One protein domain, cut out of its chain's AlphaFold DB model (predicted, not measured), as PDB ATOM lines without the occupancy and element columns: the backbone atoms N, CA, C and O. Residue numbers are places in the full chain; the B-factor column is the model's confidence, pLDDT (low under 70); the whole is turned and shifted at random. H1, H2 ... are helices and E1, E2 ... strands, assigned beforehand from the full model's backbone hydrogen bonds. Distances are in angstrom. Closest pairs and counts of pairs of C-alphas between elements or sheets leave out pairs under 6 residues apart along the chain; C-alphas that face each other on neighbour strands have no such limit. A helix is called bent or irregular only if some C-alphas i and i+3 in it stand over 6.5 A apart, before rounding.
ATOM      1  N   ALA A 131      -8.425  -6.953 -53.920       92.12
ATOM      2  CA  ALA A 131      -7.860  -5.966 -53.000       92.12
ATOM      3  C   ALA A 131      -8.582  -5.899 -51.639       92.12
ATOM      4  O   ALA A 131      -7.995  -5.467 -50.653       92.12
ATOM      5  N   LEU A 132      -9.834  -6.359 -51.574       94.44
ATOM      6  CA  LEU A 132     -10.673  -6.389 -50.373       94.44
ATOM      7  C   LEU A 132     -10.868  -7.814 -49.839       94.44
ATOM      8  O   LEU A 132     -11.840  -8.107 -49.135       94.44
ATOM      9  N   ASN A 133      -9.944  -8.724 -50.156       94.44
ATOM     10  CA  ASN A 133      -9.915 -10.034 -49.525       94.44
ATOM     11  C   ASN A 133      -9.756  -9.898 -47.997       94.44
ATOM     12  O   ASN A 133      -9.291  -8.882 -47.484       94.44
ATOM     13  N   ILE A 134     -10.102 -10.945 -47.246       95.00
ATOM     14  CA  ILE A 134     -10.058 -10.890 -45.775       95.00
ATOM     15  C   ILE A 134      -8.659 -10.598 -45.202       95.00
ATOM     16  O   ILE A 134      -8.542 -10.122 -44.079       95.00
ATOM     17  N   GLY A 135      -7.594 -10.890 -45.950       95.25
ATOM     18  CA  GLY A 135      -6.221 -10.574 -45.559       95.25
ATOM     19  C   GLY A 135      -5.935  -9.074 -45.506       95.25
ATOM     20  O   GLY A 135      -5.033  -8.677 -44.780       95.25
ATOM     21  N   ALA A 136      -6.723  -8.247 -46.198       96.25
ATOM     22  CA  ALA A 136      -6.630  -6.794 -46.104       96.25
ATOM     23  C   ALA A 136      -7.244  -6.230 -44.810       96.25
ATOM     24  O   ALA A 136      -7.016  -5.065 -44.503       96.25
ATOM     25  N   PHE A 137      -8.026  -7.017 -44.061       97.38
ATOM     26  CA  PHE A 137      -8.758  -6.548 -42.884       97.38
ATOM     27  C   PHE A 137      -8.004  -6.911 -41.605       97.38
ATOM     28  O   PHE A 137      -7.858  -8.089 -41.256       97.38
ATOM     29  N   THR A 138      -7.571  -5.891 -40.875       97.44
ATOM     30  CA  THR A 138      -6.892  -6.024 -39.584       97.44
ATOM     31  C   THR A 138      -7.599  -5.195 -38.524       97.44
ATOM     32  O   THR A 138      -8.374  -4.290 -38.823       97.44
ATOM     33  N   VAL A 139      -7.366  -5.523 -37.259       95.25
ATOM     34  CA  VAL A 139      -7.834  -4.723 -36.128       95.25
ATOM     35  C   VAL A 139      -6.637  -4.329 -35.279       95.25
ATOM     36  O   VAL A 139      -5.733  -5.139 -35.059       95.25
ATOM     37  N   ARG A 140      -6.617  -3.079 -34.817       93.62
ATOM     38  CA  ARG A 140      -5.512  -2.525 -34.030       93.62
ATOM     39  C   ARG A 140      -5.989  -2.082 -32.661       93.62
ATOM     40  O   ARG A 140      -7.028  -1.436 -32.546       93.62
ATOM     41  N   HIS A 141      -5.208  -2.408 -31.639       90.75
ATOM     42  CA  HIS A 141      -5.375  -1.876 -30.291       90.75
ATOM     43  C   HIS A 141      -4.197  -0.968 -29.964       90.75
ATOM     44  O   HIS A 141      -3.051  -1.349 -30.201       90.75
ATOM     45  N   TYR A 142      -4.483   0.213 -29.426       88.31
ATOM     46  CA  TYR A 142      -3.496   1.249 -29.154       88.31
ATOM     47  C   TYR A 142      -3.249   1.398 -27.654       88.31
ATOM     48  O   TYR A 142      -4.127   1.150 -26.837       88.31
ATOM     49  N   THR A 143      -2.049   1.837 -27.287       85.19
ATOM     50  CA  THR A 143      -1.691   2.149 -25.902       85.19
ATOM     51  C   THR A 143      -0.851   3.415 -25.831       85.19
ATOM     52  O   THR A 143      -0.060   3.709 -26.730       85.19
ATOM     53  N   THR A 144      -0.991   4.161 -24.740       85.50
ATOM     54  CA  THR A 144      -0.172   5.338 -24.411       85.50
ATOM     55  C   THR A 144       1.122   4.974 -23.675       85.50
ATOM     56  O   THR A 144       1.941   5.846 -23.396       85.50
ATOM     57  N   VAL A 145       1.342   3.691 -23.365       83.56
ATOM     58  CA  VAL A 145       2.548   3.219 -22.675       83.56
ATOM     59  C   VAL A 145       3.757   3.274 -23.615       83.56
ATOM     60  O   VAL A 145       3.724   2.724 -24.717       83.56
ATOM     61  N   GLU A 146       4.854   3.899 -23.170       84.44
ATOM     62  CA  GLU A 146       6.065   4.046 -23.998       84.44
ATOM     63  C   GLU A 146       6.914   2.783 -24.129       84.44
ATOM     64  O   GLU A 146       7.708   2.656 -25.056       84.44
ATOM     65  N   LYS A 147       6.785   1.834 -23.206       86.19
ATOM     66  CA  LYS A 147       7.463   0.535 -23.289       86.19
ATOM     67  C   LYS A 147       6.494  -0.560 -22.849       86.19
ATOM     68  O   LYS A 147       6.582  -1.023 -21.714       86.19
ATOM     69  N   PRO A 148       5.507  -0.915 -23.687       83.38
ATOM     70  CA  PRO A 148       4.495  -1.896 -23.317       83.38
ATOM     71  C   PRO A 148       5.122  -3.292 -23.183       83.38
ATOM     72  O   PRO A 148       5.677  -3.835 -24.133       83.38
ATOM     73  N   THR A 149       5.037  -3.870 -21.982       81.31
ATOM     74  CA  THR A 149       5.568  -5.210 -21.649       81.31
ATOM     75  C   THR A 149       4.478  -6.261 -21.455       81.31
ATOM     76  O   THR A 149       4.771  -7.444 -21.288       81.31
ATOM     77  N   PHE A 150       3.209  -5.851 -21.464       81.75
ATOM     78  CA  PHE A 150       2.091  -6.767 -21.299       81.75
ATOM     79  C   PHE A 150       1.961  -7.684 -22.519       81.75
ATOM     80  O   PHE A 150       2.162  -7.254 -23.652       81.75
ATOM     81  N   THR A 151       1.620  -8.951 -22.270       85.25
ATOM     82  CA  THR A 151       1.526 -10.038 -23.268       85.25
ATOM     83  C   THR A 151       0.092 -10.328 -23.717       85.25
ATOM     84  O   THR A 151      -0.158 -11.236 -24.512       85.25
ATOM     85  N   SER A 152      -0.876  -9.567 -23.209       84.69
ATOM     86  CA  SER A 152      -2.299  -9.745 -23.486       84.69
ATOM     87  C   SER A 152      -3.062  -8.439 -23.305       84.69
ATOM     88  O   SER A 152      -2.823  -7.742 -22.317       84.69
ATOM     89  N   ILE A 153      -4.026  -8.161 -24.178       84.19
ATOM     90  CA  ILE A 153      -5.009  -7.090 -23.992       84.19
ATOM     91  C   ILE A 153      -6.132  -7.651 -23.126       84.19
ATOM     92  O   ILE A 153      -6.723  -8.678 -23.460       84.19
ATOM     93  N   ARG A 154      -6.409  -7.009 -21.993       70.81
ATOM     94  CA  ARG A 154      -7.326  -7.529 -20.975       70.81
ATOM     95  C   ARG A 154      -8.597  -6.688 -20.896       70.81
ATOM     96  O   ARG A 154      -8.536  -5.463 -20.979       70.81
ATOM     97  N   SER A 155      -9.734  -7.353 -20.710       65.25
ATOM     98  CA  SER A 155     -10.980  -6.725 -20.254       65.25
ATOM     99  C   SER A 155     -11.005  -6.660 -18.726       65.25
ATOM    100  O   SER A 155     -10.321  -7.452 -18.065       65.25
ATOM    101  N   ALA A 156     -11.821  -5.783 -18.141       58.41
ATOM    102  CA  ALA A 156     -11.915  -5.686 -16.683       58.41
ATOM    103  C   ALA A 156     -12.357  -7.007 -15.997       58.41
ATOM    104  O   ALA A 156     -11.825  -7.329 -14.936       58.41
ATOM    105  N   LEU A 157     -13.215  -7.845 -16.609       54.19
ATOM    106  CA  LEU A 157     -13.542  -9.185 -16.075       54.19
ATOM    107  C   LEU A 157     -12.333 -10.128 -16.055       54.19
ATOM    108  O   LEU A 157     -12.173 -10.904 -15.118       54.19
ATOM    109  N   SER A 158     -11.468 -10.068 -17.071       47.53
ATOM    110  CA  SER A 158     -10.310 -10.973 -17.178       47.53
ATOM    111  C   SER A 158      -9.213 -10.705 -16.142       47.53
ATOM    112  O   SER A 158      -8.325 -11.531 -15.954       47.53
ATOM    113  N   LEU A 159      -9.279  -9.557 -15.465       48.97
ATOM    114  CA  LEU A 159      -8.349  -9.167 -14.409       48.97
ATOM    115  C   LEU A 159      -8.788  -9.625 -13.011       48.97
ATOM    116  O   LEU A 159      -8.052  -9.389 -12.059       48.97
ATOM    117  N   GLY A 160      -9.952 -10.275 -12.874       44.44
ATOM    118  CA  GLY A 160     -10.440 -10.768 -11.581       44.44
ATOM    119  C   GLY A 160     -10.620  -9.661 -10.540       44.44
ATOM    120  O   GLY A 160     -10.512  -9.920  -9.344       44.44
ATOM    121  N   VAL A 161     -10.840  -8.417 -10.979       45.22
ATOM    122  CA  VAL A 161     -10.866  -7.270 -10.075       45.22
ATOM    123  C   VAL A 161     -12.092  -7.388  -9.168       45.22
ATOM    124  O   VAL A 161     -13.225  -7.217  -9.618       45.22
ATOM    125  N   ALA A 162     -11.869  -7.642  -7.875       38.28
ATOM    126  CA  ALA A 162     -12.888  -7.535  -6.825       38.28
ATOM    127  C   ALA A 162     -13.542  -6.130  -6.789       38.28
ATOM    128  O   ALA A 162     -14.647  -5.959  -6.281       38.28
ATOM    129  N   GLU A 163     -12.899  -5.138  -7.413       40.81
ATOM    130  CA  GLU A 163     -13.391  -3.775  -7.636       40.81
ATOM    131  C   GLU A 163     -14.292  -3.607  -8.872       40.81
ATOM    132  O   GLU A 163     -14.807  -2.516  -9.101       40.81
ATOM    133  N   ALA A 164     -14.581  -4.651  -9.661       43.62
ATOM    134  CA  ALA A 164     -15.626  -4.553 -10.691       43.62
ATOM    135  C   ALA A 164     -17.001  -4.195 -10.080       43.62
ATOM    136  O   ALA A 164     -17.864  -3.650 -10.766       43.62
ATOM    137  N   GLY A 165     -17.185  -4.459  -8.778       39.28
ATOM    138  CA  GLY A 165     -18.313  -3.977  -7.977       39.28
ATOM    139  C   GLY A 165     -18.147  -2.572  -7.371       39.28
ATOM    140  O   GLY A 165     -19.155  -1.980  -6.991       39.28
ATOM    141  N   THR A 175     -15.084   4.716 -22.746       55.25
ATOM    142  CA  THR A 175     -14.290   5.881 -22.321       55.25
ATOM    143  C   THR A 175     -12.868   5.837 -22.889       55.25
ATOM    144  O   THR A 175     -12.386   4.781 -23.289       55.25
ATOM    145  N   ASP A 176     -12.122   6.946 -22.861       52.59
ATOM    146  CA  ASP A 176     -10.697   6.961 -23.254       52.59
ATOM    147  C   ASP A 176      -9.851   5.940 -22.473       52.59
ATOM    148  O   ASP A 176      -8.878   5.391 -22.991       52.59
ATOM    149  N   ARG A 177     -10.225   5.656 -21.220       55.41
ATOM    150  CA  ARG A 177      -9.580   4.624 -20.401       55.41
ATOM    151  C   ARG A 177      -9.861   3.218 -20.941       55.41
ATOM    152  O   ARG A 177      -8.972   2.369 -20.877       55.41
ATOM    153  N   ASP A 178     -11.047   2.999 -21.510       56.78
ATOM    154  CA  ASP A 178     -11.417   1.722 -22.119       56.78
ATOM    155  C   ASP A 178     -10.577   1.405 -23.368       56.78
ATOM    156  O   ASP A 178     -10.217   0.256 -23.637       56.78
ATOM    157  N   TRP A 179     -10.214   2.451 -24.114       55.88
ATOM    158  CA  TRP A 179      -9.355   2.355 -25.295       55.88
ATOM    159  C   TRP A 179      -7.876   2.179 -24.956       55.88
ATOM    160  O   TRP A 179      -7.177   1.459 -25.663       55.88
ATOM    161  N   ASN A 180      -7.398   2.837 -23.893       48.50
ATOM    162  CA  ASN A 180      -5.965   2.983 -23.624       48.50
ATOM    163  C   ASN A 180      -5.419   2.081 -22.509       48.50
ATOM    164  O   ASN A 180      -4.196   1.982 -22.367       48.50
ATOM    165  N   THR A 181      -6.276   1.488 -21.668       50.50
ATOM    166  CA  THR A 181      -5.828   0.797 -20.445       50.50
ATOM    167  C   THR A 181      -6.444  -0.589 -20.269       50.50
ATOM    168  O   THR A 181      -5.710  -1.570 -20.166       50.50
ATOM    169  N   PHE A 182      -7.774  -0.691 -20.245       53.69
ATOM    170  CA  PHE A 182      -8.496  -1.942 -20.002       53.69
ATOM    171  C   PHE A 182      -9.740  -1.940 -20.863       53.69
ATOM    172  O   PHE A 182     -10.465  -0.968 -20.820       53.69
ATOM    173  N   GLY A 183     -10.044  -3.007 -21.594       47.19
ATOM    174  CA  GLY A 183     -11.373  -3.099 -22.195       47.19
ATOM    175  C   GLY A 183     -12.492  -2.987 -21.135       47.19
ATOM    176  O   GLY A 183     -12.246  -3.225 -19.948       47.19
ATOM    177  N   ASN A 184     -13.730  -2.692 -21.536       55.00
ATOM    178  CA  ASN A 184     -14.879  -2.626 -20.617       55.00
ATOM    179  C   ASN A 184     -15.124  -4.023 -20.001       55.00
ATOM    180  O   ASN A 184     -14.568  -5.014 -20.477       55.00
ATOM    181  N   ILE A 185     -15.964  -4.121 -18.963       55.16
ATOM    182  CA  ILE A 185     -16.275  -5.306 -18.144       55.16
ATOM    183  C   ILE A 185     -16.110  -6.614 -18.937       55.16
ATOM    184  O   ILE A 185     -15.293  -7.438 -18.548       55.16
ATOM    185  N   GLY A 186     -16.761  -6.781 -20.097       58.03
ATOM    186  CA  GLY A 186     -16.677  -8.010 -20.902       58.03
ATOM    187  C   GLY A 186     -15.766  -8.038 -22.132       58.03
ATOM    188  O   GLY A 186     -15.465  -9.136 -22.595       58.03
ATOM    189  N   ASN A 187     -15.326  -6.905 -22.681       66.38
ATOM    190  CA  ASN A 187     -14.764  -6.863 -24.040       66.38
ATOM    191  C   ASN A 187     -13.493  -6.029 -24.120       66.38
ATOM    192  O   ASN A 187     -13.362  -5.041 -23.414       66.38
ATOM    193  N   THR A 188     -12.608  -6.388 -25.043       78.06
ATOM    194  CA  THR A 188     -11.478  -5.567 -25.491       78.06
ATOM    195  C   THR A 188     -11.834  -4.813 -26.769       78.06
ATOM    196  O   THR A 188     -12.620  -5.308 -27.579       78.06
ATOM    197  N   PHE A 189     -11.273  -3.613 -26.935       82.88
ATOM    198  CA  PHE A 189     -11.634  -2.683 -28.008       82.88
ATOM    199  C   PHE A 189     -10.515  -2.493 -29.022       82.88
ATOM    200  O   PHE A 189      -9.335  -2.405 -28.666       82.88
ATOM    201  N   PHE A 190     -10.910  -2.407 -30.289       88.94
ATOM    202  CA  PHE A 190     -10.018  -2.254 -31.425       88.94
ATOM    203  C   PHE A 190     -10.620  -1.308 -32.461       88.94
ATOM    204  O   PHE A 190     -11.836  -1.121 -32.545       88.94
ATOM    205  N   LEU A 191      -9.745  -0.761 -33.296       90.75
ATOM    206  CA  LEU A 191     -10.113  -0.059 -34.516       90.75
ATOM    207  C   LEU A 191      -9.939  -0.982 -35.715       90.75
ATOM    208  O   LEU A 191      -8.958  -1.722 -35.789       90.75
ATOM    209  N   LEU A 192     -10.873  -0.917 -36.661       93.75
ATOM    210  CA  LEU A 192     -10.786  -1.647 -37.920       93.75
ATOM    211  C   LEU A 192      -9.892  -0.901 -38.916       93.75
ATOM    212  O   LEU A 192     -10.022   0.312 -39.097       93.75
ATOM    213  N   PHE A 193      -9.024  -1.651 -39.583       95.06
ATOM    214  CA  PHE A 193      -8.149  -1.193 -40.651       95.06
ATOM    215  C   PHE A 193      -8.374  -2.038 -41.908       95.06
ATOM    216  O   PHE A 193      -8.553  -3.257 -41.829       95.06
ATOM    217  N   VAL A 194      -8.347  -1.389 -43.073       96.44
ATOM    218  CA  VAL A 194      -8.470  -2.036 -44.385       96.44
ATOM    219  C   VAL A 194      -7.287  -1.611 -45.248       96.44
ATOM    220  O   VAL A 194      -7.134  -0.438 -45.578       96.44
ATOM    221  N   GLY A 195      -6.397  -2.552 -45.560       95.56
ATOM    222  CA  GLY A 195      -5.150  -2.285 -46.284       95.56
ATOM    223  C   GLY A 195      -4.264  -1.238 -45.605       95.56
ATOM    224  O   GLY A 195      -3.644  -0.435 -46.290       95.56
ATOM    225  N   GLY A 196      -4.250  -1.195 -44.267       93.31
ATOM    226  CA  GLY A 196      -3.502  -0.196 -43.493       93.31
ATOM    227  C   GLY A 196      -4.211   1.154 -43.316       93.31
ATOM    228  O   GLY A 196      -3.694   2.011 -42.602       93.31
ATOM    229  N   HIS A 197      -5.407   1.343 -43.879       93.50
ATOM    230  CA  HIS A 197      -6.200   2.558 -43.692       93.50
ATOM    231  C   HIS A 197      -7.214   2.387 -42.549       93.50
ATOM    232  O   HIS A 197      -7.985   1.424 -42.579       93.50
ATOM    233  N   PRO A 198      -7.253   3.292 -41.549       91.00
ATOM    234  CA  PRO A 198      -8.247   3.232 -40.482       91.00
ATOM    235  C   PRO A 198      -9.642   3.537 -41.031       91.00
ATOM    236  O   PRO A 198      -9.815   4.510 -41.762       91.00
ATOM    237  N   VAL A 199     -10.639   2.754 -40.620       88.56
ATOM    238  CA  VAL A 199     -12.047   3.005 -40.972       88.56
ATOM    239  C   VAL A 199     -12.572   4.264 -40.285       88.56
ATOM    240  O   VAL A 199     -13.291   5.043 -40.896       88.56
ATOM    241  N   CYS A 200     -12.175   4.523 -39.038       82.12
ATOM    242  CA  CYS A 200     -12.438   5.801 -38.388       82.12
ATOM    243  C   CYS A 200     -11.172   6.336 -37.711       82.12
ATOM    244  O   CYS A 200     -10.407   5.589 -37.093       82.12
ATOM    245  N   LYS A 201     -10.934   7.645 -37.835       74.69
ATOM    246  CA  LYS A 201      -9.885   8.338 -37.081       74.69
ATOM    247  C   LYS A 201     -10.494   8.858 -35.790       74.69
ATOM    248  O   LYS A 201     -11.398   9.684 -35.831       74.69
ATOM    249  N   GLN A 202      -9.982   8.381 -34.665       73.62
ATOM    250  CA  GLN A 202     -10.461   8.772 -33.346       73.62
ATOM    251  C   GLN A 202      -9.539   9.822 -32.711       73.62
ATOM    252  O   GLN A 202      -8.318   9.653 -32.777       73.62
ATOM    253  N   PRO A 203     -10.071  10.877 -32.060       74.06
ATOM    254  CA  PRO A 203      -9.253  11.897 -31.403       74.06
ATOM    255  C   PRO A 203      -8.272  11.339 -30.362       74.06
ATOM    256  O   PRO A 203      -7.158  11.846 -30.240       74.06
ATOM    257  N   PHE A 204      -8.629  10.256 -29.659       73.06
ATOM    258  CA  PHE A 204      -7.745   9.649 -28.656       73.06
ATOM    259  C   PHE A 204      -6.442   9.083 -29.254       73.06
ATOM    260  O   PHE A 204      -5.467   8.883 -28.530       73.06
ATOM    261  N   LEU A 205      -6.382   8.855 -30.575       78.31
ATOM    262  CA  LEU A 205      -5.196   8.310 -31.242       78.31
ATOM    263  C   LEU A 205      -3.981   9.238 -31.162       78.31
ATOM    264  O   LEU A 205      -2.855   8.740 -31.145       78.31
ATOM    265  N   TYR A 206      -4.188  10.555 -31.053       79.06
ATOM    266  CA  TYR A 206      -3.116  11.557 -31.059       79.06
ATOM    267  C   TYR A 206      -2.158  11.483 -29.853       79.06
ATOM    268  O   TYR A 206      -1.103  12.110 -29.884       79.06
ATOM    269  N   GLY A 207      -2.484  10.716 -28.807       78.94
ATOM    270  CA  GLY A 207      -1.608  10.482 -27.649       78.94
ATOM    271  C   GLY A 207      -0.982   9.085 -27.593       78.94
ATOM    272  O   GLY A 207      -0.241   8.773 -26.659       78.94
ATOM    273  N   THR A 208      -1.295   8.220 -28.558       87.06
ATOM    274  CA  THR A 208      -0.904   6.807 -28.511       87.06
ATOM    275  C   THR A 208       0.565   6.616 -28.871       87.06
ATOM    276  O   THR A 208       1.119   7.282 -29.743       87.06
ATOM    277  N   LYS A 209       1.219   5.680 -28.184       89.44
ATOM    278  CA  LYS A 209       2.651   5.403 -28.316       89.44
ATOM    279  C   LYS A 209       2.920   4.128 -29.081       89.44
ATOM    280  O   LYS A 209       3.840   4.106 -29.895       89.44
ATOM    281  N   HIS A 210       2.114   3.096 -28.872       92.12
ATOM    282  CA  HIS A 210       2.241   1.836 -29.591       92.12
ATOM    283  C   HIS A 210       0.875   1.303 -29.998       92.12
ATOM    284  O   HIS A 210      -0.143   1.675 -29.414       92.12
ATOM    285  N   TYR A 211       0.868   0.394 -30.964       93.12
ATOM    286  CA  TYR A 211      -0.259  -0.484 -31.232       93.12
ATOM    287  C   TYR A 211       0.191  -1.925 -31.395       93.12
ATOM    288  O   TYR A 211       1.363  -2.214 -31.626       93.12
ATOM    289  N   VAL A 212      -0.767  -2.833 -31.296       93.88
ATOM    290  CA  VAL A 212      -0.640  -4.208 -31.762       93.88
ATOM    291  C   VAL A 212      -1.728  -4.451 -32.800       93.88
ATOM    292  O   VAL A 212      -2.858  -3.977 -32.649       93.88
ATOM    293  N   GLU A 213      -1.375  -5.142 -33.877       95.56
ATOM    294  CA  GLU A 213      -2.267  -5.438 -34.993       95.56
ATOM    295  C   GLU A 213      -2.581  -6.929 -35.054       95.56
ATOM    296  O   GLU A 213      -1.728  -7.776 -34.789       95.56
ATOM    297  N   PHE A 214      -3.816  -7.238 -35.430       96.12
ATOM    298  CA  PHE A 214      -4.313  -8.594 -35.552       96.12
ATOM    299  C   PHE A 214      -5.097  -8.780 -36.854       96.12
ATOM    300  O   PHE A 214      -5.956  -7.952 -37.165       96.12
ATOM    301  N   PRO A 215      -4.903  -9.883 -37.595       96.62
ATOM    302  CA  PRO A 215      -5.763 -10.211 -38.727       96.62
ATOM    303  C   PRO A 215      -7.210 -10.415 -38.269       96.62
ATOM    304  O   PRO A 215      -7.454 -11.244 -37.395       96.62
ATOM    305  N   LEU A 216      -8.195  -9.765 -38.900       96.06
ATOM    306  CA  LEU A 216      -9.609  -9.911 -38.516       96.06
ATOM    307  C   LEU A 216     -10.045 -11.386 -38.524       96.06
ATOM    308  O   LEU A 216     -10.753 -11.845 -37.629       96.06
ATOM    309  N   ARG A 217      -9.546 -12.164 -39.494       95.50
ATOM    310  CA  ARG A 217      -9.836 -13.601 -39.653       95.50
ATOM    311  C   ARG A 217      -9.520 -14.467 -38.429       95.50
ATOM    312  O   ARG A 217     -10.011 -15.590 -38.383       95.50
ATOM    313  N   GLN A 218      -8.675 -14.003 -37.505       94.44
ATOM    314  CA  GLN A 218      -8.267 -14.798 -36.345       94.44
ATOM    315  C   GLN A 218      -9.370 -14.893 -35.280       94.44
ATOM    316  O   GLN A 218      -9.351 -15.801 -34.453       94.44
ATOM    317  N   PHE A 219     -10.312 -13.946 -35.264       90.88
ATOM    318  CA  PHE A 219     -11.301 -13.855 -34.198       90.88
ATOM    319  C   PHE A 219     -12.493 -14.768 -34.480       90.88
ATOM    320  O   PHE A 219     -13.193 -14.617 -35.481       90.88
ATOM    321  N   ALA A 220     -12.750 -15.705 -33.568       87.94
ATOM    322  CA  ALA A 220     -13.926 -16.574 -33.620       87.94
ATOM    323  C   ALA A 220     -15.215 -15.853 -33.190       87.94
ATOM    324  O   ALA A 220     -16.308 -16.281 -33.550       87.94
ATOM    325  N   LYS A 221     -15.088 -14.778 -32.406       81.06
ATOM    326  CA  LYS A 221     -16.194 -13.951 -31.923       81.06
ATOM    327  C   LYS A 221     -15.749 -12.499 -31.901       81.06
ATOM    328  O   LYS A 221     -14.798 -12.159 -31.202       81.06
ATOM    329  N   VAL A 222     -16.433 -11.665 -32.659       85.12
ATOM    330  CA  VAL A 222     -16.181 -10.233 -32.752       85.12
ATOM    331  C   VAL A 222     -17.507  -9.519 -32.967       85.12
ATOM    332  O   VAL A 222     -18.375 -10.001 -33.695       85.12
ATOM    333  N   TRP A 223     -17.652  -8.389 -32.294       81.38
ATOM    334  CA  TRP A 223     -18.715  -7.426 -32.514       81.38
ATOM    335  C   TRP A 223     -18.145  -6.241 -33.278       81.38
ATOM    336  O   TRP A 223     -17.054  -5.777 -32.954       81.38
ATOM    337  N   VAL A 224     -18.885  -5.730 -34.250       81.81
ATOM    338  CA  VAL A 224     -18.618  -4.411 -34.830       81.81
ATOM    339  C   VAL A 224     -19.878  -3.574 -34.764       81.81
ATOM    340  O   VAL A 224     -20.974  -4.102 -34.944       81.81
ATOM    341  N   SER A 225     -19.732  -2.293 -34.463       71.50
ATOM    342  CA  SER A 225     -20.855  -1.370 -34.312       71.50
ATOM    343  C   SER A 225     -20.400   0.065 -34.541       71.50
ATOM    344  O   SER A 225     -19.247   0.393 -34.265       71.50
ATOM    345  N   SER A 226     -21.308   0.939 -34.970       67.38
ATOM    346  CA  SER A 226     -21.190   2.360 -34.644       67.38
ATOM    347  C   SER A 226     -21.443   2.517 -33.148       67.38
ATOM    348  O   SER A 226     -22.300   1.839 -32.571       67.38
ATOM    349  N   ASP A 227     -20.653   3.364 -32.503       57.06
ATOM    350  CA  ASP A 227     -20.875   3.775 -31.123       57.06
ATOM    351  C   ASP A 227     -22.365   4.096 -30.897       57.06
ATOM    352  O   ASP A 227     -22.985   4.831 -31.671       57.06
ATOM    353  N   TRP A 228     -22.964   3.546 -29.836       45.06
ATOM    354  CA  TRP A 228     -24.376   3.775 -29.484       45.06
ATOM    355  C   TRP A 228     -24.666   5.249 -29.105       45.06
ATOM    356  O   TRP A 228     -25.787   5.578 -28.709       45.06
ATOM    357  N   LEU A 229     -23.662   6.128 -29.206       36.06
ATOM    358  CA  LEU A 229     -23.635   7.504 -28.721       36.06
ATOM    359  C   LEU A 229     -24.031   8.593 -29.730       36.06
ATOM    360  O   LEU A 229     -24.290   9.708 -29.281       36.06
ATOM    361  N   ASP A 230     -24.128   8.336 -31.041       38.72
ATOM    362  CA  ASP A 230     -24.582   9.385 -31.974       38.72
ATOM    363  C   ASP A 230     -26.052   9.201 -32.368       38.72
ATOM    364  O   ASP A 230     -26.435   8.265 -33.070       38.72
ATOM    365  N   THR A 231     -26.893  10.147 -31.950       38.00
ATOM    366  CA  THR A 231     -28.309  10.244 -32.332       38.00
ATOM    367  C   THR A 231     -28.519  10.488 -33.830       38.00
ATOM    368  O   THR A 231     -29.655  10.390 -34.294       38.00
ATOM    369  N   ARG A 232     -27.447  10.785 -34.581       37.84
ATOM    370  CA  ARG A 232     -27.436  10.997 -36.038       37.84
ATOM    371  C   ARG A 232     -26.831   9.840 -36.832       37.84
ATOM    372  O   ARG A 232     -26.998   9.812 -38.049       37.84
ATOM    373  N   ALA A 233     -26.143   8.898 -36.184       38.28
ATOM    374  CA  ALA A 233     -25.726   7.667 -36.842       38.28
ATOM    375  C   ALA A 233     -26.950   6.760 -37.021       38.28
ATOM    376  O   ALA A 233     -27.901   6.821 -36.238       38.28
ATOM    377  N   VAL A 234     -26.948   5.907 -38.045       40.53
ATOM    378  CA  VAL A 234     -27.971   4.863 -38.178       40.53
ATOM    379  C   VAL A 234     -27.896   3.979 -36.928       40.53
ATOM    380  O   VAL A 234     -27.014   3.132 -36.803       40.53
ATOM    381  N   LYS A 235     -28.799   4.202 -35.964       41.53
ATOM    382  CA  LYS A 235     -29.032   3.284 -34.848       41.53
ATOM    383  C   LYS A 235     -29.415   1.931 -35.451       41.53
ATOM    384  O   LYS A 235     -30.498   1.832 -36.020       41.53
ATOM    385  N   GLY A 236     -28.579   0.903 -35.317       46.59
ATOM    386  CA  GLY A 236     -29.038  -0.469 -35.572       46.59
ATOM    387  C   GLY A 236     -28.027  -1.470 -36.117       46.59
ATOM    388  O   GLY A 236     -28.214  -2.660 -35.875       46.59
ATOM    389  N   ASP A 237     -26.948  -1.046 -36.774       56.06
ATOM    390  CA  ASP A 237     -26.069  -2.003 -37.458       56.06
ATOM    391  C   ASP A 237     -24.919  -2.446 -36.549       56.06
ATOM    392  O   ASP A 237     -23.780  -1.986 -36.639       56.06
ATOM    393  N   SER A 238     -25.240  -3.351 -35.621       67.31
ATOM    394  CA  SER A 238     -24.233  -4.150 -34.930       67.31
ATOM    395  C   SER A 238     -24.155  -5.533 -35.555       67.31
ATOM    396  O   SER A 238     -25.159  -6.248 -35.602       67.31
ATOM    397  N   PHE A 239     -22.964  -5.945 -35.969       75.00
ATOM    398  CA  PHE A 239     -22.737  -7.301 -36.442       75.00
ATOM    399  C   PHE A 239     -21.993  -8.114 -35.398       75.00
ATOM    400  O   PHE A 239     -21.065  -7.620 -34.758       75.00
ATOM    401  N   PHE A 240     -22.374  -9.380 -35.272       78.00
ATOM    402  CA  PHE A 240     -21.680 -10.356 -34.451       78.00
ATOM    403  C   PHE A 240     -21.389 -11.610 -35.254       78.00
ATOM    404  O   PHE A 240     -22.261 -12.126 -35.956       78.00
ATOM    405  N   GLY A 241     -20.175 -12.123 -35.111       79.00
ATOM    406  CA  GLY A 241     -19.791 -13.388 -35.711       79.00
ATOM    407  C   GLY A 241     -18.295 -13.633 -35.631       79.00
ATOM    408  O   GLY A 241     -17.569 -13.003 -34.864       79.00
ATOM    409  N   THR A 242     -17.829 -14.563 -36.447       87.88
ATOM    410  CA  THR A 242     -16.412 -14.756 -36.750       87.88
ATOM    411  C   THR A 242     -15.890 -13.600 -37.602       87.88
ATOM    412  O   THR A 242     -16.635 -12.961 -38.344       87.88
ATOM    413  N   GLY A 243     -14.576 -13.381 -37.610       89.50
ATOM    414  CA  GLY A 243     -13.961 -12.369 -38.470       89.50
ATOM    415  C   GLY A 243     -14.255 -12.554 -39.963       89.50
ATOM    416  O   GLY A 243     -14.298 -11.579 -40.707       89.50
ATOM    417  N   ARG A 244     -14.514 -13.791 -40.415       92.38
ATOM    418  CA  ARG A 244     -14.945 -14.084 -41.794       92.38
ATOM    419  C   ARG A 244     -16.381 -13.661 -42.067       92.38
ATOM    420  O   ARG A 244     -16.675 -13.215 -43.172       92.38
ATOM    421  N   GLU A 245     -17.267 -13.833 -41.095       85.62
ATOM    422  CA  GLU A 245     -18.657 -13.387 -41.202       85.62
ATOM    423  C   GLU A 245     -18.729 -11.862 -41.168       85.62
ATOM    424  O   GLU A 245     -19.347 -11.290 -42.062       85.62
ATOM    425  N   ILE A 246     -17.998 -11.217 -40.249       87.88
ATOM    426  CA  ILE A 246     -17.886  -9.754 -40.197       87.88
ATOM    427  C   ILE A 246     -17.314  -9.196 -41.500       87.88
ATOM    428  O   ILE A 246     -17.909  -8.302 -42.089       87.88
ATOM    429  N   HIS A 247     -16.189  -9.732 -41.991       93.00
ATOM    430  CA  HIS A 247     -15.589  -9.306 -43.264       93.00
ATOM    431  C   HIS A 247     -16.615  -9.311 -44.391       93.00
ATOM    432  O   HIS A 247     -16.784  -8.314 -45.091       93.00
ATOM    433  N   ARG A 248     -17.346 -10.419 -44.520       89.00
ATOM    434  CA  ARG A 248     -18.416 -10.531 -45.495       89.00
ATOM    435  C   ARG A 248     -19.475  -9.462 -45.255       89.00
ATOM    436  O   ARG A 248     -19.742  -8.715 -46.189       89.00
ATOM    437  N   GLN A 249     -20.017  -9.344 -44.042       84.31
ATOM    438  CA  GLN A 249     -21.051  -8.362 -43.679       84.31
ATOM    439  C   GLN A 249     -20.683  -6.934 -44.065       84.31
ATOM    440  O   GLN A 249     -21.474  -6.269 -44.730       84.31
ATOM    441  N   LEU A 250     -19.456  -6.514 -43.774       88.06
ATOM    442  CA  LEU A 250     -18.967  -5.190 -44.148       88.06
ATOM    443  C   LEU A 250     -18.884  -5.002 -45.671       88.06
ATOM    444  O   LEU A 250     -19.264  -3.946 -46.174       88.06
ATOM    445  N   LEU A 251     -18.456  -6.025 -46.423       90.25
ATOM    446  CA  LEU A 251     -18.475  -5.977 -47.891       90.25
ATOM    447  C   LEU A 251     -19.894  -5.784 -48.436       90.25
ATOM    448  O   LEU A 251     -20.087  -5.004 -49.365       90.25
ATOM    449  N   ALA A 252     -20.890  -6.467 -47.864       82.69
ATOM    450  CA  ALA A 252     -22.275  -6.314 -48.306       82.69
ATOM    451  C   ALA A 252     -22.835  -4.926 -47.995       82.69
ATOM    452  O   ALA A 252     -23.529  -4.375 -48.844       82.69
ATOM    453  N   VAL A 253     -22.510  -4.355 -46.831       81.94
ATOM    454  CA  VAL A 253     -22.908  -2.984 -46.474       81.94
ATOM    455  C   VAL A 253     -22.408  -1.994 -47.521       81.94
ATOM    456  O   VAL A 253     -23.202  -1.261 -48.111       81.94
ATOM    457  N   VAL A 254     -21.103  -2.011 -47.804       85.31
ATOM    458  CA  VAL A 254     -20.498  -1.071 -48.756       85.31
ATOM    459  C   VAL A 254     -21.012  -1.312 -50.172       85.31
ATOM    460  O   VAL A 254     -21.341  -0.355 -50.870       85.31
ATOM    461  N   LYS A 255     -21.151  -2.575 -50.596       86.69
ATOM    462  CA  LYS A 255     -21.725  -2.878 -51.909       86.69
ATOM    463  C   LYS A 255     -23.154  -2.351 -52.029       86.69
ATOM    464  O   LYS A 255     -23.486  -1.739 -53.036       86.69
ATOM    465  N   HIS A 256     -23.992  -2.591 -51.024       80.81
ATOM    466  CA  HIS A 256     -25.378  -2.139 -51.042       80.81
ATOM    467  C   HIS A 256     -25.466  -0.613 -51.122       80.81
ATOM    468  O   HIS A 256     -26.236  -0.090 -51.923       80.81
ATOM    469  N   TYR A 257     -24.630   0.089 -50.355       79.38
ATOM    470  CA  TYR A 257     -24.520   1.543 -50.420       79.38
ATOM    471  C   TYR A 257     -24.124   2.035 -51.821       79.38
ATOM    472  O   TYR A 257     -24.768   2.927 -52.370       79.38
ATOM    473  N   LEU A 258     -23.112   1.418 -52.439       80.69
ATOM    474  CA  LEU A 258     -22.687   1.769 -53.796       80.69
ATOM    475  C   LEU A 258     -23.755   1.459 -54.850       80.69
ATOM    476  O   LEU A 258     -23.955   2.266 -55.753       80.69
ATOM    477  N   ASP A 259     -24.474   0.339 -54.733       82.19
ATOM    478  CA  ASP A 259     -25.577  -0.003 -55.640       82.19
ATOM    479  C   ASP A 259     -26.702   1.050 -55.558       82.19
ATOM    480  O   ASP A 259     -27.228   1.480 -56.587       82.19
ATOM    481  N   GLN A 260     -27.045   1.502 -54.344       77.94
ATOM    482  CA  GLN A 260     -28.024   2.575 -54.132       77.94
ATOM    483  C   GLN A 260     -27.541   3.913 -54.703       77.94
ATOM    484  O   GLN A 260     -28.306   4.603 -55.376       77.94
ATOM    485  N   TRP A 261     -26.273   4.271 -54.480       77.75
ATOM    486  CA  TRP A 261     -25.690   5.486 -55.046       77.75
ATOM    487  C   TRP A 261     -25.690   5.430 -56.580       77.75
ATOM    488  O   TRP A 261     -26.116   6.378 -57.237       77.75
ATOM    489  N   LYS A 262     -25.324   4.288 -57.167       81.38
ATOM    490  CA  LYS A 262     -25.307   4.095 -58.622       81.38
ATOM    491  C   LYS A 262     -26.687   4.241 -59.261       81.38
ATOM    492  O   LYS A 262     -26.784   4.735 -60.381       81.38
ATOM    493  N   ALA A 263     -27.747   3.855 -58.549       76.94
ATOM    494  CA  ALA A 263     -29.123   4.008 -59.020       76.94
ATOM    495  C   ALA A 263     -29.548   5.480 -59.188       76.94
ATOM    496  O   ALA A 263     -30.406   5.769 -60.018       76.94
ATOM    497  N   VAL A 264     -28.945   6.403 -58.430       76.38
ATOM    498  CA  VAL A 264     -29.243   7.847 -58.496       76.38
ATOM    499  C   VAL A 264     -28.140   8.665 -59.175       76.38
ATOM    500  O   VAL A 264     -28.373   9.800 -59.583       76.38
ATOM    501  N   SER A 265     -26.934   8.110 -59.305       79.38
ATOM    502  CA  SER A 265     -25.767   8.778 -59.873       79.38
ATOM    503  C   SER A 265     -24.860   7.760 -60.578       79.38
ATOM    504  O   SER A 265     -24.141   7.007 -59.918       79.38
ATOM    505  N   PRO A 266     -24.829   7.740 -61.924       83.88
ATOM    506  CA  PRO A 266     -23.995   6.805 -62.685       83.88
ATOM    507  C   PRO A 266     -22.485   6.921 -62.424       83.88
ATOM    508  O   PRO A 266     -21.745   6.002 -62.763       83.88
ATOM    509  N   SER A 267     -22.025   8.022 -61.818       82.69
ATOM    510  CA  SER A 267     -20.626   8.247 -61.433       82.69
ATOM    511  C   SER A 267     -20.215   7.570 -60.121       82.69
ATOM    512  O   SER A 267     -19.087   7.767 -59.673       82.69
ATOM    513  N   ALA A 268     -21.106   6.812 -59.471       80.06
ATOM    514  CA  ALA A 268     -20.770   6.078 -58.256       80.06
ATOM    515  C   ALA A 268     -19.610   5.082 -58.502       80.06
ATOM    516  O   ALA A 268     -19.592   4.417 -59.545       80.06
ATOM    517  N   PRO A 269     -18.662   4.939 -57.552       85.94
ATOM    518  CA  PRO A 269     -17.558   3.993 -57.675       85.94
ATOM    519  C   PRO A 269     -18.025   2.556 -57.926       85.94
ATOM    520  O   PRO A 269     -18.998   2.086 -57.332       85.94
ATOM    521  N   ASP A 270     -17.295   1.831 -58.772       89.06
ATOM    522  CA  ASP A 270     -17.518   0.399 -58.968       89.06
ATOM    523  C   ASP A 270     -16.962  -0.391 -57.777       89.06
ATOM    524  O   ASP A 270     -15.773  -0.314 -57.461       89.06
ATOM    525  N   PHE A 271     -17.820  -1.185 -57.134       89.25
ATOM    526  CA  PHE A 271     -17.447  -2.020 -55.995       89.25
ATOM    527  C   PHE A 271     -16.284  -2.965 -56.326       89.25
ATOM    528  O   PHE A 271     -15.405  -3.161 -55.488       89.25
ATOM    529  N   LEU A 272     -16.240  -3.515 -57.547       90.25
ATOM    530  CA  LEU A 272     -15.188  -4.448 -57.969       90.25
ATOM    531  C   LEU A 272     -13.811  -3.793 -58.140       90.25
ATOM    532  O   LEU A 272     -12.795  -4.484 -58.094       90.25
ATOM    533  N   GLN A 273     -13.772  -2.469 -58.276       91.12
ATOM    534  CA  GLN A 273     -12.551  -1.683 -58.464       91.12
ATOM    535  C   GLN A 273     -12.176  -0.879 -57.213       91.12
ATOM    536  O   GLN A 273     -11.243  -0.075 -57.235       91.12
ATOM    537  N   LEU A 274     -12.902  -1.078 -56.112       92.62
ATOM    538  CA  LEU A 274     -12.728  -0.291 -54.906       92.62
ATOM    539  C   LEU A 274     -11.400  -0.621 -54.213       92.62
ATOM    540  O   LEU A 274     -11.090  -1.777 -53.913       92.62
ATOM    541  N   THR A 275     -10.615   0.418 -53.935       95.06
ATOM    542  CA  THR A 275      -9.349   0.292 -53.206       95.06
ATOM    543  C   THR A 275      -9.597   0.108 -51.703       95.06
ATOM    544  O   THR A 275     -10.645   0.521 -51.199       95.06
ATOM    545  N   PRO A 276      -8.635  -0.450 -50.939       96.00
ATOM    546  CA  PRO A 276      -8.729  -0.523 -49.480       96.00
ATOM    547  C   PRO A 276      -8.997   0.832 -48.814       96.00
ATOM    548  O   PRO A 276      -9.838   0.921 -47.922       96.00
ATOM    549  N   ALA A 277      -8.338   1.893 -49.294       94.38
ATOM    550  CA  ALA A 277      -8.541   3.258 -48.817       94.38
ATOM    551  C   ALA A 277      -9.973   3.750 -49.067       94.38
ATOM    552  O   ALA A 277     -10.630   4.202 -48.133       94.38
ATOM    553  N   GLY A 278     -10.479   3.598 -50.298       93.00
ATOM    554  CA  GLY A 278     -11.842   4.005 -50.646       93.00
ATOM    555  C   GLY A 278     -12.901   3.203 -49.889       93.00
ATOM    556  O   GLY A 278     -13.903   3.757 -49.447       93.00
ATOM    557  N   PHE A 279     -12.662   1.908 -49.659       93.44
ATOM    558  CA  PHE A 279     -13.534   1.088 -48.821       93.44
ATOM    559  C   PHE A 279     -13.550   1.571 -47.368       93.44
ATOM    560  O   PHE A 279     -14.628   1.697 -46.788       93.44
ATOM    561  N   ALA A 280     -12.380   1.843 -46.780       91.94
ATOM    562  CA  ALA A 280     -12.279   2.347 -45.413       91.94
ATOM    563  C   ALA A 280     -12.980   3.702 -45.254       91.94
ATOM    564  O   ALA A 280     -13.682   3.901 -44.268       91.94
ATOM    565  N   GLU A 281     -12.839   4.597 -46.234       89.06
ATOM    566  CA  GLU A 281     -13.492   5.908 -46.249       89.06
ATOM    567  C   GLU A 281     -15.017   5.792 -46.327       89.06
ATOM    568  O   GLU A 281     -15.717   6.374 -45.497       89.06
ATOM    569  N   ILE A 282     -15.543   4.987 -47.260       86.25
ATOM    570  CA  ILE A 282     -16.989   4.743 -47.366       86.25
ATOM    571  C   ILE A 282     -17.507   4.144 -46.060       86.25
ATOM    572  O   ILE A 282     -18.464   4.659 -45.486       86.25
ATOM    573  N   LEU A 283     -16.864   3.092 -45.549       85.38
ATOM    574  CA  LEU A 283     -17.287   2.470 -44.301       85.38
ATOM    575  C   LEU A 283     -17.215   3.457 -43.122       85.38
ATOM    576  O   LEU A 283     -18.134   3.502 -42.314       85.38
ATOM    577  N   GLY A 284     -16.187   4.300 -43.055       82.56
ATOM    578  CA  GLY A 284     -16.063   5.358 -42.052       82.56
ATOM    579  C   GLY A 284     -17.179   6.398 -42.128       82.56
ATOM    580  O   GLY A 284     -17.709   6.807 -41.100       82.56
ATOM    581  N   SER A 285     -17.589   6.793 -43.337       78.88
ATOM    582  CA  SER A 285     -18.721   7.709 -43.539       78.88
ATOM    583  C   SER A 285     -20.074   7.103 -43.157       78.88
ATOM    584  O   SER A 285     -20.974   7.827 -42.736       78.88
ATOM    585  N   LEU A 286     -20.215   5.779 -43.277       76.38
ATOM    586  CA  LEU A 286     -21.428   5.055 -42.895       76.38
ATOM    587  C   LEU A 286     -21.533   4.868 -41.376       76.38
ATOM    588  O   LEU A 286     -22.636   4.839 -40.831       76.38
ATOM    589  N   TYR A 287     -20.394   4.759 -40.691       72.69
ATOM    590  CA  TYR A 287     -20.320   4.503 -39.258       72.69
ATOM    591  C   TYR A 287     -19.551   5.618 -38.557       72.69
ATOM    592  O   TYR A 287     -18.322   5.574 -38.449       72.69
ATOM    593  N   ASN A 288     -20.279   6.587 -37.996       65.44
ATOM    594  CA  ASN A 288     -19.661   7.528 -37.071       65.44
ATOM    595  C   ASN A 288     -19.190   6.740 -35.833       65.44
ATOM    596  O   ASN A 288     -19.989   6.046 -35.205       65.44
ATOM    597  N   ASN A 289     -17.891   6.789 -35.528       70.31
ATOM    598  CA  ASN A 289     -17.239   5.986 -34.485       70.31
ATOM    599  C   ASN A 289     -17.361   4.457 -34.650       70.31
ATOM    600  O   ASN A 289     -17.923   3.768 -33.802       70.31
ATOM    601  N   PHE A 290     -16.795   3.915 -35.734       79.31
ATOM    602  CA  PHE A 290     -16.694   2.465 -35.947       79.31
ATOM    603  C   PHE A 290     -15.833   1.781 -34.872       79.31
ATOM    604  O   PHE A 290     -14.618   1.984 -34.804       79.31
ATOM    605  N   GLU A 291     -16.453   0.914 -34.079       80.69
ATOM    606  CA  GLU A 291     -15.845   0.212 -32.952       80.69
ATOM    607  C   GLU A 291     -15.843  -1.302 -33.193       80.69
ATOM    608  O   GLU A 291     -16.839  -1.882 -33.628       80.69
ATOM    609  N   VAL A 292     -14.726  -1.960 -32.872       87.19
ATOM    610  CA  VAL A 292     -14.604  -3.422 -32.881       87.19
ATOM    611  C   VAL A 292     -14.434  -3.919 -31.449       87.19
ATOM    612  O   VAL A 292     -13.517  -3.487 -30.751       87.19
ATOM    613  N   LYS A 293     -15.273  -4.866 -31.015       85.25
ATOM    614  CA  LYS A 293     -15.214  -5.475 -29.677       85.25
ATOM    615  C   LYS A 293     -14.926  -6.963 -29.774       85.25
ATOM    616  O   LYS A 293     -15.630  -7.698 -30.466       85.25
ATOM    617  N   VAL A 294     -13.935  -7.428 -29.026       83.88
ATOM    618  CA  VAL A 294     -13.623  -8.855 -28.898       83.88
ATOM    619  C   VAL A 294     -13.898  -9.290 -27.457       83.88
ATOM    620  O   VAL A 294     -13.375  -8.668 -26.532       83.88
ATOM    621  N   PRO A 295     -14.714 -10.334 -27.228       77.69
ATOM    622  CA  PRO A 295     -14.994 -10.806 -25.879       77.69
ATOM    623  C   PRO A 295     -13.744 -11.296 -25.147       77.69
ATOM    624  O   PRO A 295     -12.976 -12.103 -25.670       77.69
ATOM    625  N   GLY A 296     -13.600 -10.862 -23.897       75.00
ATOM    626  CA  GLY A 296     -12.555 -11.317 -22.988       75.00
ATOM    627  C   GLY A 296     -11.157 -10.800 -23.322       75.00
ATOM    628  O   GLY A 296     -10.973  -9.710 -23.860       75.00
ATOM    629  N   CYS A 297     -10.165 -11.594 -22.924       81.81
ATOM    630  CA  CYS A 297      -8.748 -11.297 -23.073       81.81
ATOM    631  C   CYS A 297      -8.240 -11.740 -24.450       81.81
ATOM    632  O   CYS A 297      -8.515 -12.861 -24.882       81.81
ATOM    633  N   VAL A 298      -7.457 -10.887 -25.108       86.75
ATOM    634  CA  VAL A 298      -6.808 -11.188 -26.386       86.75
ATOM    635  C   VAL A 298      -5.304 -11.324 -26.157       86.75
ATOM    636  O   VAL A 298      -4.627 -10.323 -25.900       86.75
ATOM    637  N   PRO A 299      -4.747 -12.546 -26.230       88.12
ATOM    638  CA  PRO A 299      -3.308 -12.747 -26.178       88.12
ATOM    639  C   PRO A 299      -2.628 -12.033 -27.345       88.12
ATOM    640  O   PRO A 299      -3.057 -12.150 -28.492       88.12
ATOM    641  N   ILE A 300      -1.529 -11.339 -27.063       88.00
ATOM    642  CA  ILE A 300      -0.691 -10.745 -28.111       88.00
ATOM    643  C   ILE A 300       0.001 -11.857 -28.902       88.00
ATOM    644  O   ILE A 300       0.092 -11.792 -30.128       88.00
ATOM    645  N   GLY A 301       0.419 -12.924 -28.212       86.44
ATOM    646  CA  GLY A 301       1.035 -14.092 -28.833       86.44
ATOM    647  C   GLY A 301       2.324 -13.721 -29.564       86.44
ATOM    648  O   GLY A 301       3.231 -13.150 -28.968       86.44
ATOM    649  N   GLN A 302       2.397 -14.051 -30.855       85.19
ATOM    650  CA  GLN A 302       3.545 -13.734 -31.714       85.19
ATOM    651  C   GLN A 302       3.540 -12.292 -32.243       85.19
ATOM    652  O   GLN A 302       4.537 -11.852 -32.820       85.19
ATOM    653  N   ASN A 303       2.434 -11.560 -32.073       86.62
ATOM    654  CA  ASN A 303       2.363 -10.160 -32.475       86.62
ATOM    655  C   ASN A 303       3.272  -9.314 -31.570       86.62
ATOM    656  O   ASN A 303       3.667  -9.731 -30.480       86.62
ATOM    657  N   LYS A 304       3.645  -8.122 -32.029       90.12
ATOM    658  CA  LYS A 304       4.544  -7.226 -31.295       90.12
ATOM    659  C   LYS A 304       3.915  -5.851 -31.169       90.12
ATOM    660  O   LYS A 304       3.092  -5.463 -31.995       90.12
ATOM    661  N   TRP A 305       4.343  -5.119 -30.150       91.44
ATOM    662  CA  TRP A 305       4.065  -3.696 -30.050       91.44
ATOM    663  C   TRP A 305       4.859  -2.944 -31.111       91.44
ATOM    664  O   TRP A 305       6.084  -3.036 -31.164       91.44
ATOM    665  N   ILE A 306       4.143  -2.213 -31.951       93.38
ATOM    666  CA  ILE A 306       4.672  -1.403 -33.043       93.38
ATOM    667  C   ILE A 306       4.523   0.067 -32.635       93.38
ATOM    668  O   ILE A 306       3.492   0.417 -32.054       93.38
ATOM    669  N   PRO A 307       5.518   0.939 -32.880       93.44
ATOM    670  CA  PRO A 307       5.368   2.373 -32.661       93.44
ATOM    671  C   PRO A 307       4.124   2.923 -33.366       93.44
ATOM    672  O   PRO A 307       3.843   2.559 -34.501       93.44
ATOM    673  N   SER A 308       3.368   3.783 -32.682       89.94
ATOM    674  CA  SER A 308       2.142   4.354 -33.239       89.94
ATOM    675  C   SER A 308       2.423   5.244 -34.444       89.94
ATOM    676  O   SER A 308       3.235   6.165 -34.365       89.94
TER     677      SER A 308
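This is residues 131 to 165 and 175 to 308 of the 312 residues of an uncharacterized protein of Dorea sp. D27 (UniProt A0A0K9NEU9). A strongly twisted, curled sheet of six strands makes the core; the long helix H4 packs on it with residues 243 to 250 and runs on toward one end of the long axis, while H5 packs along E2 and crosses H4. Tiny H1 lies off the sheet at the other end, and the last stretch, residues 296 to 308, folds back to edge strand E3. The printed part has 169 residues, in the order E1 H1 H2 E2 H3 E3 E4 E5 H4 H5 E6, with under half in named elements; the class is mixed, helices and strands. The sheet runs E3 E1 E2 E6 E4 E5, all antiparallel. The whole is compact, with a radius of gyration of the C-alphas of 16.6 A, yet elongated, spanning 57 by 32 by 30 A.

E1, residues 137 to 143, pairs with E2, residues 187 to 194, through N 140 and O 191, 2.9 A, and with E3, residues 210 to 215, through N 141 and O 212, 3.0 A. E2's pairing is staggered: residues 191 to 194 pair with E1, and 187 to 190 with E6, residues 290 to 295, with N 190 and O 292 at 2.9 A. E6 pairs with E4, residues 222 to 226, through N 223 and O 293, 2.8 A. E4 and E5, residues 239 to 241, form a hairpin, with N 222 and O 241 at 2.8 A. H2, residues 176 to 180, is on the sheet at a height of 6.7 A, over none of the strands; H3, residues 203 to 207, only grazes it with residues 204 to 207. H4, residues 243 to 264, is on one face of the sheet, making two layers. H5, residues 276 to 286, is on the same face as H2, over E2 and, only just, E6 with 3 C-alphas; it runs along the strands, at 14 degrees to E2 on the local plane. H4, with residues 250 to 254 alone, touches H5, about perpendicular at 76 degrees; the closest C-alphas, of Val 254 and Leu 283, are 6.5 A apart. E2, H3, E3 and E5, H4, H5, E6 are split strand-helix-strand units, each with another strand between its two strands, and right-handed crossovers. In H2 and H5 every O i to N i+4 pair is within hydrogen-bond range; H4 has 17 of 18, and H3 0 of 1, with 1 of 2 O i to N i+3 pairs.

E1 begins at C-alpha 137 (-8.758, -6.548, -42.884) and is 20.3 A long; E2 is 21.8 A. H1, residues 162 to 165, is irregular, only just: C-alphas 162 and 165 are 6.6 A apart. H4 is 32.3 A long and ends at C-alpha 264 (-29.243, 7.847, -58.496); H5 is 15.4 A. E6, 16.7 A, ends at C-alpha 295 (-14.994, -10.806, -25.879).

The C-alphas farthest apart, of Ala 162 and Pro 266, are 58.7 A apart. Residues 166 to 174 are cut out, with 17.9 A between C-alphas 165 and 175. The links E1 to H1, E4 to E5 and H4 to H5 are long. Mean pLDDT of the printed part is 78.2; residues 155 to 165, 175 to 187, 226 to 238 and 288 are under 70.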